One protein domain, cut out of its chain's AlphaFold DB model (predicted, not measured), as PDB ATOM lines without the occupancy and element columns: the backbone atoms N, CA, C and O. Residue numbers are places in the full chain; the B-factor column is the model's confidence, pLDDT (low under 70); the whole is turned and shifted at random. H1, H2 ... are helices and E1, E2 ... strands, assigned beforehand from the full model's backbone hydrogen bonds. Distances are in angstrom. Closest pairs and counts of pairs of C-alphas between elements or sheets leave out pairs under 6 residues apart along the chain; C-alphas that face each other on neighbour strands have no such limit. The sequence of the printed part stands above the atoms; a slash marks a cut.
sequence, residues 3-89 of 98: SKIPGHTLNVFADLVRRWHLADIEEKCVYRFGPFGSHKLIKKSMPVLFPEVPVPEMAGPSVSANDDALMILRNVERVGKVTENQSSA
ATOM      1  N   SER A   3       9.710 -43.417  34.266       68.75
ATOM      2  CA  SER A   3      10.174 -43.630  35.647       68.75
ATOM      3  C   SER A   3      11.688 -43.809  35.655       68.75
ATOM      4  O   SER A   3      12.260 -44.309  34.682       68.75
ATOM      5  N   LYS A   4      12.347 -43.393  36.737       67.62
ATOM      6  CA  LYS A   4      13.805 -43.469  36.880       67.62
ATOM      7  C   LYS A   4      14.176 -44.265  38.117       67.62
ATOM      8  O   LYS A   4      13.643 -44.013  39.194       67.62
ATOM      9  N   ILE A   5      15.165 -45.129  37.955       69.94
ATOM     10  CA  ILE A   5      15.933 -45.728  39.045       69.94
ATOM     11  C   ILE A   5      17.430 -45.569  38.747       69.94
ATOM     12  O   ILE A   5      17.806 -45.206  37.627       69.94
ATOM     13  N   PRO A   6      18.318 -45.758  39.736       69.75
ATOM     14  CA  PRO A   6      19.751 -45.789  39.472       69.75
ATOM     15  C   PRO A   6      20.054 -46.796  38.351       69.75
ATOM     16  O   PRO A   6      19.566 -47.916  38.381       69.75
ATOM     17  N   GLY A   7      20.795 -46.385  37.321       70.81
ATOM     18  CA  GLY A   7      21.124 -47.246  36.175       70.81
ATOM     19  C   GLY A   7      20.041 -47.331  35.092       70.81
ATOM     20  O   GLY A   7      20.371 -47.162  33.916       70.81
ATOM     21  N   HIS A   8      18.756 -47.402  35.443       75.19
ATOM     22  CA  HIS A   8      17.682 -47.695  34.482       75.19
ATOM     23  C   HIS A   8      16.684 -46.548  34.288       75.19
ATOM     24  O   HIS A   8      16.330 -45.803  35.206       75.19
ATOM     25  N   THR A   9      16.201 -46.425  33.057       78.44
ATOM     26  CA  THR A   9      15.146 -45.488  32.689       78.44
ATOM     27  C   THR A   9      14.026 -46.288  32.051       78.44
ATOM     28  O   THR A   9      14.169 -46.766  30.929       78.44
ATOM     29  N   LEU A  10      12.891 -46.376  32.741       81.50
ATOM     30  CA  LEU A  10      11.706 -47.041  32.221       81.50
ATOM     31  C   LEU A  10      10.830 -46.036  31.480       81.50
ATOM     32  O   LEU A  10      10.469 -45.003  32.041       81.50
ATOM     33  N   ASN A  11      10.438 -46.339  30.246       82.38
ATOM     34  CA  ASN A  11       9.539 -45.510  29.451       82.38
ATOM     35  C   ASN A  11       8.350 -46.325  28.937       82.38
ATOM     36  O   ASN A  11       8.511 -47.368  28.311       82.38
ATOM     37  N   VAL A  12       7.142 -45.827  29.177       82.69
ATOM     38  CA  VAL A  12       5.898 -46.414  28.676       82.69
ATOM     39  C   VAL A  12       5.349 -45.551  27.555       82.69
ATOM     40  O   VAL A  12       5.153 -44.343  27.733       82.69
ATOM     41  N   PHE A  13       5.078 -46.169  26.410       81.69
ATOM     42  CA  PHE A  13       4.611 -45.474  25.214       81.69
ATOM     43  C   PHE A  13       3.672 -46.342  24.379       81.69
ATOM     44  O   PHE A  13       3.641 -47.567  24.514       81.69
ATOM     45  N   ALA A  14       2.889 -45.694  23.520       83.56
ATOM     46  CA  ALA A  14       2.072 -46.372  22.524       83.56
ATOM     47  C   ALA A  14       2.758 -46.320  21.150       83.56
ATOM     48  O   ALA A  14       3.318 -45.284  20.773       83.56
ATOM     49  N   ASP A  15       2.717 -47.426  20.407       80.44
ATOM     50  CA  ASP A  15       3.136 -47.459  19.006       80.44
ATOM     51  C   ASP A  15       2.090 -46.801  18.083       80.44
ATOM     52  O   ASP A  15       1.005 -46.399  18.512       80.44
ATOM     53  N   LEU A  16       2.423 -46.687  16.792       78.50
ATOM     54  CA  LEU A  16       1.571 -46.049  15.779       78.50
ATOM     55  C   LEU A  16       0.214 -46.749  15.593       78.50
ATOM     56  O   LEU A  16      -0.738 -46.126  15.127       78.50
ATOM     57  N   VAL A  17       0.101 -48.016  16.000       81.19
ATOM     58  CA  VAL A  17      -1.142 -48.801  15.971       81.19
ATOM     59  C   VAL A  17      -1.795 -48.900  17.357       81.19
ATOM     60  O   VAL A  17      -2.641 -49.761  17.592       81.19
ATOM     61  N   ARG A  18      -1.443 -47.988  18.275       77.06
ATOM     62  CA  ARG A  18      -1.995 -47.845  19.637       77.06
ATOM     63  C   ARG A  18      -1.773 -49.048  20.561       77.06
ATOM     64  O   ARG A  18      -2.477 -49.182  21.566       77.06
ATOM     65  N   ARG A  19      -0.789 -49.902  20.280       84.06
ATOM     66  CA  ARG A  19      -0.355 -50.944  21.220       84.06
ATOM     67  C   ARG A  19       0.664 -50.374  22.188       84.06
ATOM     68  O   ARG A  19       1.459 -49.509  21.834       84.06
ATOM     69  N   TRP A  20       0.645 -50.868  23.415       85.56
ATOM     70  CA  TRP A  20       1.460 -50.319  24.489       85.56
ATOM     71  C   TRP A  20       2.770 -51.075  24.640       85.56
ATOM     72  O   TRP A  20       2.798 -52.296  24.533       85.56
ATOM     73  N   HIS A  21       3.842 -50.353  24.928       86.69
ATOM     74  CA  HIS A  21       5.182 -50.893  25.116       86.69
ATOM     75  C   HIS A  21       5.788 -50.326  26.392       86.69
ATOM     76  O   HIS A  21       5.493 -49.192  26.783       86.69
ATOM     77  N   LEU A  22       6.643 -51.124  27.019       85.88
ATOM     78  CA  LEU A  22       7.542 -50.698  28.081       85.88
ATOM     79  C   LEU A  22       8.968 -50.839  27.554       85.88
ATOM     80  O   LEU A  22       9.349 -51.924  27.139       85.88
ATOM     81  N   ALA A  23       9.739 -49.763  27.557       86.12
ATOM     82  CA  ALA A  23      11.172 -49.810  27.319       86.12
ATOM     83  C   ALA A  23      11.911 -49.644  28.644       86.12
ATOM     84  O   ALA A  23      11.629 -48.694  29.370       86.12
ATOM     85  N   ASP A  24      12.852 -50.534  28.929       85.50
ATOM     86  CA  ASP A  24      13.933 -50.273  29.868       85.50
ATOM     87  C   ASP A  24      15.160 -49.805  29.086       85.50
ATOM     88  O   ASP A  24      15.579 -50.436  28.120       85.50
ATOM     89  N   ILE A  25      15.704 -48.662  29.471       82.19
ATOM     90  CA  ILE A  25      16.911 -48.104  28.889       82.19
ATOM     91  C   ILE A  25      17.998 -48.251  29.940       82.19
ATOM     92  O   ILE A  25      17.916 -47.613  30.989       82.19
ATOM     93  N   GLU A  26      19.040 -49.004  29.627       81.75
ATOM     94  CA  GLU A  26      20.201 -49.222  30.486       81.75
ATOM     95  C   GLU A  26      21.458 -48.884  29.688       81.75
ATOM     96  O   GLU A  26      21.709 -49.449  28.631       81.75
ATOM     97  N   GLU A  27      22.245 -47.927  30.172       76.62
ATOM     98  CA  GLU A  27      23.477 -47.465  29.522       76.62
ATOM     99  C   GLU A  27      23.363 -47.061  28.038       76.62
ATOM    100  O   GLU A  27      23.176 -45.871  27.755       76.62
ATOM    101  N   LYS A  28      23.574 -48.029  27.132       78.06
ATOM    102  CA  LYS A  28      23.526 -47.934  25.664       78.06
ATOM    103  C   LYS A  28      22.529 -48.921  25.033       78.06
ATOM    104  O   LYS A  28      22.485 -49.044  23.811       78.06
ATOM    105  N   CYS A  29      21.762 -49.621  25.855       77.50
ATOM    106  CA  CYS A  29      20.833 -50.664  25.462       77.50
ATOM    107  C   CYS A  29      19.392 -50.203  25.697       77.50
ATOM    108  O   CYS A  29      19.090 -49.521  26.680       77.50
ATOM    109  N   VAL A  30      18.503 -50.609  24.793       83.25
ATOM    110  CA  VAL A  30      17.052 -50.452  24.931       83.25
ATOM    111  C   VAL A  30      16.433 -51.843  24.921       83.25
ATOM    112  O   VAL A  30      16.487 -52.550  23.915       83.25
ATOM    113  N   TYR A  31      15.834 -52.234  26.038       83.94
ATOM    114  CA  TYR A  31      15.089 -53.476  26.191       83.94
ATOM    115  C   TYR A  31      13.601 -53.183  26.081       83.94
ATOM    116  O   TYR A  31      13.028 -52.478  26.911       83.94
ATOM    117  N   ARG A  32      12.955 -53.717  25.045       85.62
ATOM    118  CA  ARG A  32      11.544 -53.454  24.760       85.62
ATOM    119  C   ARG A  32      10.675 -54.647  25.142       85.62
ATOM    120  O   ARG A  32      10.866 -55.754  24.652       85.62
ATOM    121  N   PHE A  33       9.673 -54.389  25.969       85.06
ATOM    122  CA  PHE A  33       8.665 -55.341  26.415       85.06
ATOM    123  C   PHE A  33       7.307 -54.995  25.800       85.06
ATOM    124  O   PHE A  33       6.891 -53.830  25.778       85.06
ATOM    125  N   GLY A  34       6.587 -56.023  25.352       86.81
ATOM    126  CA  GLY A  34       5.269 -55.901  24.732       86.81
ATOM    127  C   GLY A  34       5.213 -56.543  23.340       86.81
ATOM    128  O   GLY A  34       6.086 -57.341  23.000       86.81
ATOM    129  N   PRO A  35       4.195 -56.211  22.524       88.44
ATOM    130  CA  PRO A  35       3.132 -55.246  22.806       88.44
ATOM    131  C   PRO A  35       2.142 -55.716  23.884       88.44
ATOM    132  O   PRO A  35       1.805 -56.891  23.980       88.44
ATOM    133  N   PHE A  36       1.605 -54.767  24.648       86.06
ATOM    134  CA  PHE A  36       0.533 -54.956  25.623       86.06
ATOM    135  C   PHE A  36      -0.783 -54.356  25.110       86.06
ATOM    136  O   PHE A  36      -0.801 -53.305  24.460       86.06
ATOM    137  N   GLY A  37      -1.906 -54.985  25.469       84.56
ATOM    138  CA  GLY A  37      -3.246 -54.518  25.085       84.56
ATOM    139  C   GLY A  37      -3.686 -53.214  25.766       84.56
ATOM    140  O   GLY A  37      -4.594 -52.543  25.292       84.56
ATOM    141  N   SER A  38      -3.054 -52.826  26.878       85.31
ATOM    142  CA  SER A  38      -3.296 -51.536  27.535       85.31
ATOM    143  C   SER A  38      -2.131 -51.144  28.444       85.31
ATOM    144  O   SER A  38      -1.443 -52.008  28.989       85.31
ATOM    145  N   HIS A  39      -1.970 -49.847  28.711       81.75
ATOM    146  CA  HIS A  39      -1.021 -49.364  29.722       81.75
ATOM    147  C   HIS A  39      -1.330 -49.881  31.134       81.75
ATOM    148  O   HIS A  39      -0.431 -50.003  31.961       81.75
ATOM    149  N   LYS A  40      -2.596 -50.220  31.425       85.31
ATOM    150  CA  LYS A  40      -2.997 -50.783  32.723       85.31
ATOM    151  C   LYS A  40      -2.341 -52.140  32.971       85.31
ATOM    152  O   LYS A  40      -2.013 -52.440  34.114       85.31
ATOM    153  N   LEU A  41      -2.136 -52.940  31.920       85.31
ATOM    154  CA  LEU A  41      -1.414 -54.210  32.027       85.31
ATOM    155  C   LEU A  41       0.055 -53.972  32.368       85.31
ATOM    156  O   LEU A  41       0.556 -54.595  33.291       85.31
ATOM    157  N   ILE A  42       0.697 -52.995  31.724       85.12
ATOM    158  CA  ILE A  42       2.070 -52.595  32.061       85.12
ATOM    159  C   ILE A  42       2.153 -52.174  33.531       85.12
ATOM    160  O   ILE A  42       3.010 -52.657  34.261       85.12
ATOM    161  N   LYS A  43       1.215 -51.341  33.999       83.00
ATOM    162  CA  LYS A  43       1.160 -50.894  35.398       83.00
ATOM    163  C   LYS A  43       1.020 -52.057  36.389       83.00
ATOM    164  O   LYS A  43       1.627 -52.017  37.451       83.00
ATOM    165  N   LYS A  44       0.235 -53.085  36.046       84.69
ATOM    166  CA  LYS A  44       0.086 -54.301  36.864       84.69
ATOM    167  C   LYS A  44       1.333 -55.184  36.846       84.69
ATOM    168  O   LYS A  44       1.623 -55.811  37.855       84.69
ATOM    169  N   SER A  45       2.054 -55.231  35.727       82.50
ATOM    170  CA  SER A  45       3.278 -56.026  35.592       82.50
ATOM    171  C   SER A  45       4.506 -55.346  36.198       82.50
ATOM    172  O   SER A  45       5.446 -56.039  36.568       82.50
ATOM    173  N   MET A  46       4.505 -54.013  36.327       80.62
ATOM    174  CA  MET A  46       5.631 -53.235  36.859       80.62
ATOM    175  C   MET A  46       6.146 -53.740  38.214       80.62
ATOM    176  O   MET A  46       7.334 -54.014  38.291       80.62
ATOM    177  N   PRO A  47       5.310 -53.971  39.245       81.38
ATOM    178  CA  PRO A  47       5.796 -54.483  40.529       81.38
ATOM    179  C   PRO A  47       6.388 -55.896  40.463       81.38
ATOM    180  O   PRO A  47       7.108 -56.293  41.369       81.38
ATOM    181  N   VAL A  48       6.060 -56.678  39.428       82.19
ATOM    182  CA  VAL A  48       6.583 -58.042  39.249       82.19
ATOM    183  C   VAL A  48       7.902 -58.018  38.483       82.19
ATOM    184  O   VAL A  48       8.841 -58.711  38.854       82.19
ATOM    185  N   LEU A  49       7.968 -57.228  37.408       77.31
ATOM    186  CA  LEU A  49       9.152 -57.119  36.553       77.31
ATOM    187  C   LEU A  49      10.229 -56.217  37.167       77.31
ATOM    188  O   LEU A  49      11.414 -56.429  36.942       77.31
ATOM    189  N   PHE A  50       9.803 -55.219  37.937       78.12
ATOM    190  CA  PHE A  50      10.634 -54.172  38.514       78.12
ATOM    191  C   PHE A  50      10.148 -53.838  39.939       78.12
ATOM    192  O   PHE A  50       9.625 -52.747  40.177       78.12
ATOM    193  N   PRO A  51      10.282 -54.771  40.901       76.44
ATOM    194  CA  PRO A  51       9.743 -54.615  42.258       76.44
ATOM    195  C   PRO A  51      10.320 -53.411  43.012       76.44
ATOM    196  O   PRO A  51       9.655 -52.835  43.870       76.44
ATOM    197  N   GLU A  52      11.540 -53.007  42.669       78.62
ATOM    198  CA  GLU A  52      12.245 -51.878  43.279       78.62
ATOM    199  C   GLU A  52      11.897 -50.531  42.628       78.62
ATOM    200  O   GLU A  52      12.331 -49.480  43.100       78.62
ATOM    201  N   VAL A  53      11.117 -50.535  41.540       70.31
ATOM    202  CA  VAL A  53      10.795 -49.324  40.785       70.31
ATOM    203  C   VAL A  53       9.437 -48.777  41.218       70.31
ATOM    204  O   VAL A  53       8.412 -49.444  41.037       70.31
ATOM    205  N   PRO A  54       9.378 -47.523  41.707       69.31
ATOM    206  CA  PRO A  54       8.115 -46.838  41.908       69.31
ATOM    207  C   PRO A  54       7.329 -46.805  40.599       69.31
ATOM    208  O   PRO A  54       7.818 -46.346  39.560       69.31
ATOM    209  N   VAL A  55       6.099 -47.312  40.656       68.56
ATOM    210  CA  VAL A  55       5.210 -47.368  39.500       68.56
ATOM    211  C   VAL A  55       4.959 -45.935  39.014       68.56
ATOM    212  O   VAL A  55       4.371 -45.155  39.764       68.56
ATOM    213  N   PRO A  56       5.363 -45.568  37.784       63.91
ATOM    214  CA  PRO A  56       5.164 -44.211  37.294       63.91
ATOM    215  C   PRO A  56       3.677 -43.856  37.268       63.91
ATOM    216  O   PRO A  56       2.839 -44.640  36.801       63.91
ATOM    217  N   GLU A  57       3.341 -42.654  37.736       60.44
ATOM    218  CA  GLU A  57       2.009 -42.095  37.541       60.44
ATOM    219  C   GLU A  57       1.772 -41.873  36.044       60.44
ATOM    220  O   GLU A  57       2.563 -41.229  35.357       60.44
ATOM    221  N   MET A  58       0.700 -42.475  35.515       61.31
ATOM    222  CA  MET A  58       0.397 -42.462  34.085       61.31
ATOM    223  C   MET A  58      -0.682 -41.422  33.740       61.31
ATOM    224  O   MET A  58      -1.871 -41.679  33.902       61.31
ATOM    225  N   ALA A  59      -0.268 -40.281  33.198       51.62
ATOM    226  CA  ALA A  59      -1.051 -39.281  32.483       51.62
ATOM    227  C   ALA A  59      -1.032 -39.563  30.962       51.62
ATOM    228  O   ALA A  59      -0.290 -38.951  30.203       51.62
ATOM    229  N   GLY A  60      -1.864 -40.511  30.521       51.66
ATOM    230  CA  GLY A  60      -2.225 -40.698  29.108       51.66
ATOM    231  C   GLY A  60      -1.114 -41.167  28.140       51.66
ATOM    232  O   GLY A  60       0.061 -41.263  28.490       51.66
ATOM    233  N   PRO A  61      -1.485 -41.543  26.900       52.03
ATOM    234  CA  PRO A  61      -0.532 -42.016  25.898       52.03
ATOM    235  C   PRO A  61       0.357 -40.877  25.383       52.03
ATOM    236  O   PRO A  61      -0.122 -39.973  24.705       52.03
ATOM    237  N   SER A  62       1.667 -40.963  25.625       56.53
ATOM    238  CA  SER A  62       2.663 -40.236  24.830       56.53
ATOM    239  C   SER A  62       2.935 -41.018  23.541       56.53
ATOM    240  O   SER A  62       3.248 -42.212  23.593       56.53
ATOM    241  N   VAL A  63       2.766 -40.360  22.395       54.31
ATOM    242  CA  VAL A  63       2.839 -40.970  21.058       54.31
ATOM    243  C   VAL A  63       4.290 -41.259  20.666       54.31
ATOM    244  O   VAL A  63       5.134 -40.380  20.779       54.31
ATOM    245  N   SER A  64       4.531 -42.482  20.170       56.19
ATOM    246  CA  SER A  64       5.662 -42.903  19.326       56.19
ATOM    247  C   SER A  64       7.064 -42.481  19.787       56.19
ATOM    248  O   SER A  64       7.561 -41.423  19.405       56.19
ATOM    249  N   ALA A  65       7.766 -43.380  20.480       62.31
ATOM    250  CA  ALA A  65       9.214 -43.286  20.641       62.31
ATOM    251  C   ALA A  65       9.905 -44.334  19.748       62.31
ATOM    252  O   ALA A  65       9.675 -45.534  19.903       62.31
ATOM    253  N   ASN A  66      10.708 -43.867  18.786       68.31
ATOM    254  CA  ASN A  66      11.714 -44.694  18.111       68.31
ATOM    255  C   ASN A  66      12.832 -45.034  19.117       68.31
ATOM    256  O   ASN A  66      13.071 -44.244  20.031       68.31
ATOM    257  N   ASP A  67      13.536 -46.151  18.953       67.12
ATOM    258  CA  ASP A  67      14.610 -46.554  19.871       67.12
ATOM    259  C   ASP A  67      15.736 -45.503  19.897       67.12
ATOM    260  O   ASP A  67      16.213 -45.131  20.969       67.12
ATOM    261  N   ASP A  68      16.052 -44.889  18.750       67.00
ATOM    262  CA  ASP A  68      16.968 -43.738  18.680       67.00
ATOM    263  C   ASP A  68      16.462 -42.547  19.505       67.00
ATOM    264  O   ASP A  68      17.229 -41.879  20.196       67.00
ATOM    265  N   ALA A  69      15.151 -42.290  19.481       66.69
ATOM    266  CA  ALA A  69      14.546 -41.222  20.269       66.69
ATOM    267  C   ALA A  69      14.597 -41.539  21.773       66.69
ATOM    268  O   ALA A  69      14.847 -40.643  22.577       66.69
ATOM    269  N   LEU A  70      14.424 -42.807  22.161       67.88
ATOM    270  CA  LEU A  70      14.595 -43.268  23.544       67.88
ATOM    271  C   LEU A  70      16.042 -43.071  24.023       67.88
ATOM    272  O   LEU A  70      16.272 -42.570  25.126       67.88
ATOM    273  N   MET A  71      17.013 -43.382  23.168       66.62
ATOM    274  CA  MET A  71      18.435 -43.179  23.443       66.62
ATOM    275  C   MET A  71      18.812 -41.696  23.554       66.62
ATOM    276  O   MET A  71      19.535 -41.302  24.476       66.62
ATOM    277  N   ILE A  72      18.292 -40.849  22.660       64.69
ATOM    278  CA  ILE A  72      18.491 -39.394  22.714       64.69
ATOM    279  C   ILE A  72      17.907 -38.821  24.009       64.69
ATOM    280  O   ILE A  72      18.588 -38.039  24.673       64.69
ATOM    281  N   LEU A  73      16.707 -39.247  24.422       62.41
ATOM    282  CA  LEU A  73      16.098 -38.820  25.689       62.41
ATOM    283  C   LEU A  73      17.019 -39.111  26.886       62.41
ATOM    284  O   LEU A  73      17.262 -38.221  27.699       62.41
ATOM    285  N   ARG A  74      17.612 -40.310  26.963       62.78
ATOM    286  CA  ARG A  74      18.578 -40.665  28.024       62.78
ATOM    287  C   ARG A  74      19.816 -39.759  28.003       62.78
ATOM    288  O   ARG A  74      20.302 -39.345  29.058       62.78
ATOM    289  N   ASN A  75      20.340 -39.461  26.818       62.97
ATOM    290  CA  ASN A  75      21.542 -38.641  26.667       62.97
ATOM    291  C   ASN A  75      21.291 -37.167  27.012       62.97
ATOM    292  O   ASN A  75      22.109 -36.569  27.709       62.97
ATOM    293  N   VAL A  76      20.150 -36.600  26.611       60.97
ATOM    294  CA  VAL A  76      19.749 -35.234  26.991       60.97
ATOM    295  C   VAL A  76      19.638 -35.107  28.515       60.97
ATOM    296  O   VAL A  76      20.150 -34.152  29.099       60.97
ATOM    297  N   GLU A  77      19.064 -36.105  29.187       59.88
ATOM    298  CA  GLU A  77      18.986 -36.122  30.653       59.88
ATOM    299  C   GLU A  77      20.352 -36.229  31.345       59.88
ATOM    300  O   GLU A  77      20.545 -35.650  32.416       59.88
ATOM    301  N   ARG A  78      21.309 -36.959  30.755       57.22
ATOM    302  CA  ARG A  78      22.691 -37.014  31.261       57.22
ATOM    303  C   ARG A  78      23.374 -35.654  31.152       57.22
ATOM    304  O   ARG A  78      24.014 -35.237  32.112       57.22
ATOM    305  N   VAL A  79      23.212 -34.957  30.027       59.50
ATOM    306  CA  VAL A  79      23.821 -33.634  29.811       59.50
ATOM    307  C   VAL A  79      23.243 -32.593  30.773       59.50
ATOM    308  O   VAL A  79      24.014 -31.848  31.370       59.50
ATOM    309  N   GLY A  80      21.927 -32.605  31.019       56.69
ATOM    310  CA  GLY A  80      21.289 -31.703  31.989       56.69
ATOM    311  C   GLY A  80      21.819 -31.851  33.425       56.69
ATOM    312  O   GLY A  80      22.016 -30.858  34.119       56.69
ATOM    313  N   LYS A  81      22.136 -33.079  33.860       52.75
ATOM    314  CA  LYS A  81      22.752 -33.317  35.182       52.75
ATOM    315  C   LYS A  81      24.208 -32.850  35.270       52.75
ATOM    316  O   LYS A  81      24.678 -32.517  36.357       52.75
ATOM    317  N   VAL A  82      24.942 -32.841  34.156       55.91
ATOM    318  CA  VAL A  82      26.332 -32.352  34.125       55.91
ATOM    319  C   VAL A  82      26.364 -30.833  34.281       55.91
ATOM    320  O   VAL A  82      27.182 -30.320  35.043       55.91
ATOM    321  N   THR A  83      25.448 -30.110  33.636       45.94
ATOM    322  CA  THR A  83      25.355 -28.648  33.761       45.94
ATOM    323  C   THR A  83      24.859 -28.193  35.134       45.94
ATOM    324  O   THR A  83      25.363 -27.199  35.655       45.94
ATOM    325  N   GLU A  84      23.945 -28.928  35.770       48.78
ATOM    326  CA  GLU A  84      23.447 -28.594  37.114       48.78
ATOM    327  C   GLU A  84      24.539 -28.748  38.195       48.78
ATOM    328  O   GLU A  84      24.718 -27.870  39.042       48.78
ATOM    329  N   ASN A  85      25.375 -29.789  38.094       46.47
ATOM    330  CA  ASN A  85      26.519 -29.983  38.992       46.47
ATOM    331  C   ASN A  85      27.686 -29.011  38.722       46.47
ATOM    332  O   ASN A  85      28.434 -28.683  39.643       46.47
ATOM    333  N   GLN A  86      27.847 -28.517  37.490       43.91
ATOM    334  CA  GLN A  86      28.860 -27.501  37.167       43.91
ATOM    335  C   GLN A  86      28.434 -26.079  37.563       43.91
ATOM    336  O   GLN A  86      29.286 -25.274  37.939       43.91
ATOM    337  N   SER A  87      27.131 -25.779  37.564       44.69
ATOM    338  CA  SER A  87      26.601 -24.488  38.030       44.69
ATOM    339  C   SER A  87      26.832 -24.270  39.534       44.69
ATOM    340  O   SER A  87      27.140 -23.162  39.973       44.69
ATOM    341  N   SER A  88      26.802 -25.342  40.337       45.81
ATOM    342  CA  SER A  88      27.089 -25.269  41.779       45.81
ATOM    343  C   SER A  88      28.573 -24.999  42.097       45.81
ATOM    344  O   SER A  88      28.886 -24.331  43.084       45.81
ATOM    345  N   ALA A  89      29.501 -25.447  41.241       47.28
ATOM    346  CA  ALA A  89      30.942 -25.266  41.447       47.28
ATOM    347  C   ALA A  89      31.480 -23.902  40.965       47.28
ATOM    348  O   ALA A  89      32.543 -23.471  41.411       47.28
TER     349      ALA A  89
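What this domain is: This is residues 3 to 89 of the 98 residues of an uncharacterized protein of Cupriavidus lacunae (UniProt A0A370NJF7). A small twisted sheet of three strands has the short helix H1 over one face and the beginning of the long helix H2 over the other. The rest of H2, residues 76 to 89, sticks out as an arm that makes the length, and the long link, residues 50 to 66, passes round the E1 edge. The printed part has 87 residues, in the order E1, E2, E3, H1, H2, class mixed; the sheet, E1 - E2 - E3, is antiparallel. It is only just compact, close to loose, with a radius of gyration of the C-alphas of 14.0 A and spans of 48 by 28 by 24 A.

How they stand to each other: E1, residues 8 to 14, E2, residues 20 to 26, and E3, residues 29 to 36, form a meander, each strand the antiparallel neighbour of the one before. N 11 and O 23 are 2.8 A apart in hairpin E1 and E2, and N 24 and O 31 are 2.8 A apart in hairpin E2 and E3, both within hydrogen-bond range. H1, residues 39 to 49, and H2, residues 67 to 89, are on opposite faces, giving three layers, helices on both faces of a sheet. H1 is on the sheet at a height over the sheet of 9.1 A and lies over E2, only just not over E3 too, on which 2 of its 11 C-alphas fall; the closest C-alphas of H1 and E2 are those of His 39 and Trp 20, 5.9 A apart. H2 is on the sheet at a height over the sheet of 11.1 A and lies over E1 and E2, only just not over E3 too, on which 2 of its 23 C-alphas fall; the closest C-alphas of H2 and E2 are those of Met 71 and Ile 25, 7.5 A apart, and those of H2 and E3 are those of Asp 67 and Val 30, 6.8 A apart. O i to N i+4 pairs are within range in 5 of 7 for H1 and 17 of 19 for H2.

Where its parts are: E1 begins at C-alpha 8 (17.682, -47.695, 34.482); E1 and E2 each measure 19.7 A, E3 20.7 A and H1 14.5 A. H2, 34.4 A, ends at C-alpha 89 (30.942, -25.266, 41.447).

The domain as a whole: The C-alphas farthest apart, of Gly 37 and Ala 89, are 47.9 A apart. The printed part has no cut. The link H1 to H2 is long. Residues 3 to 6 and 54 to 89 have pLDDT under 70.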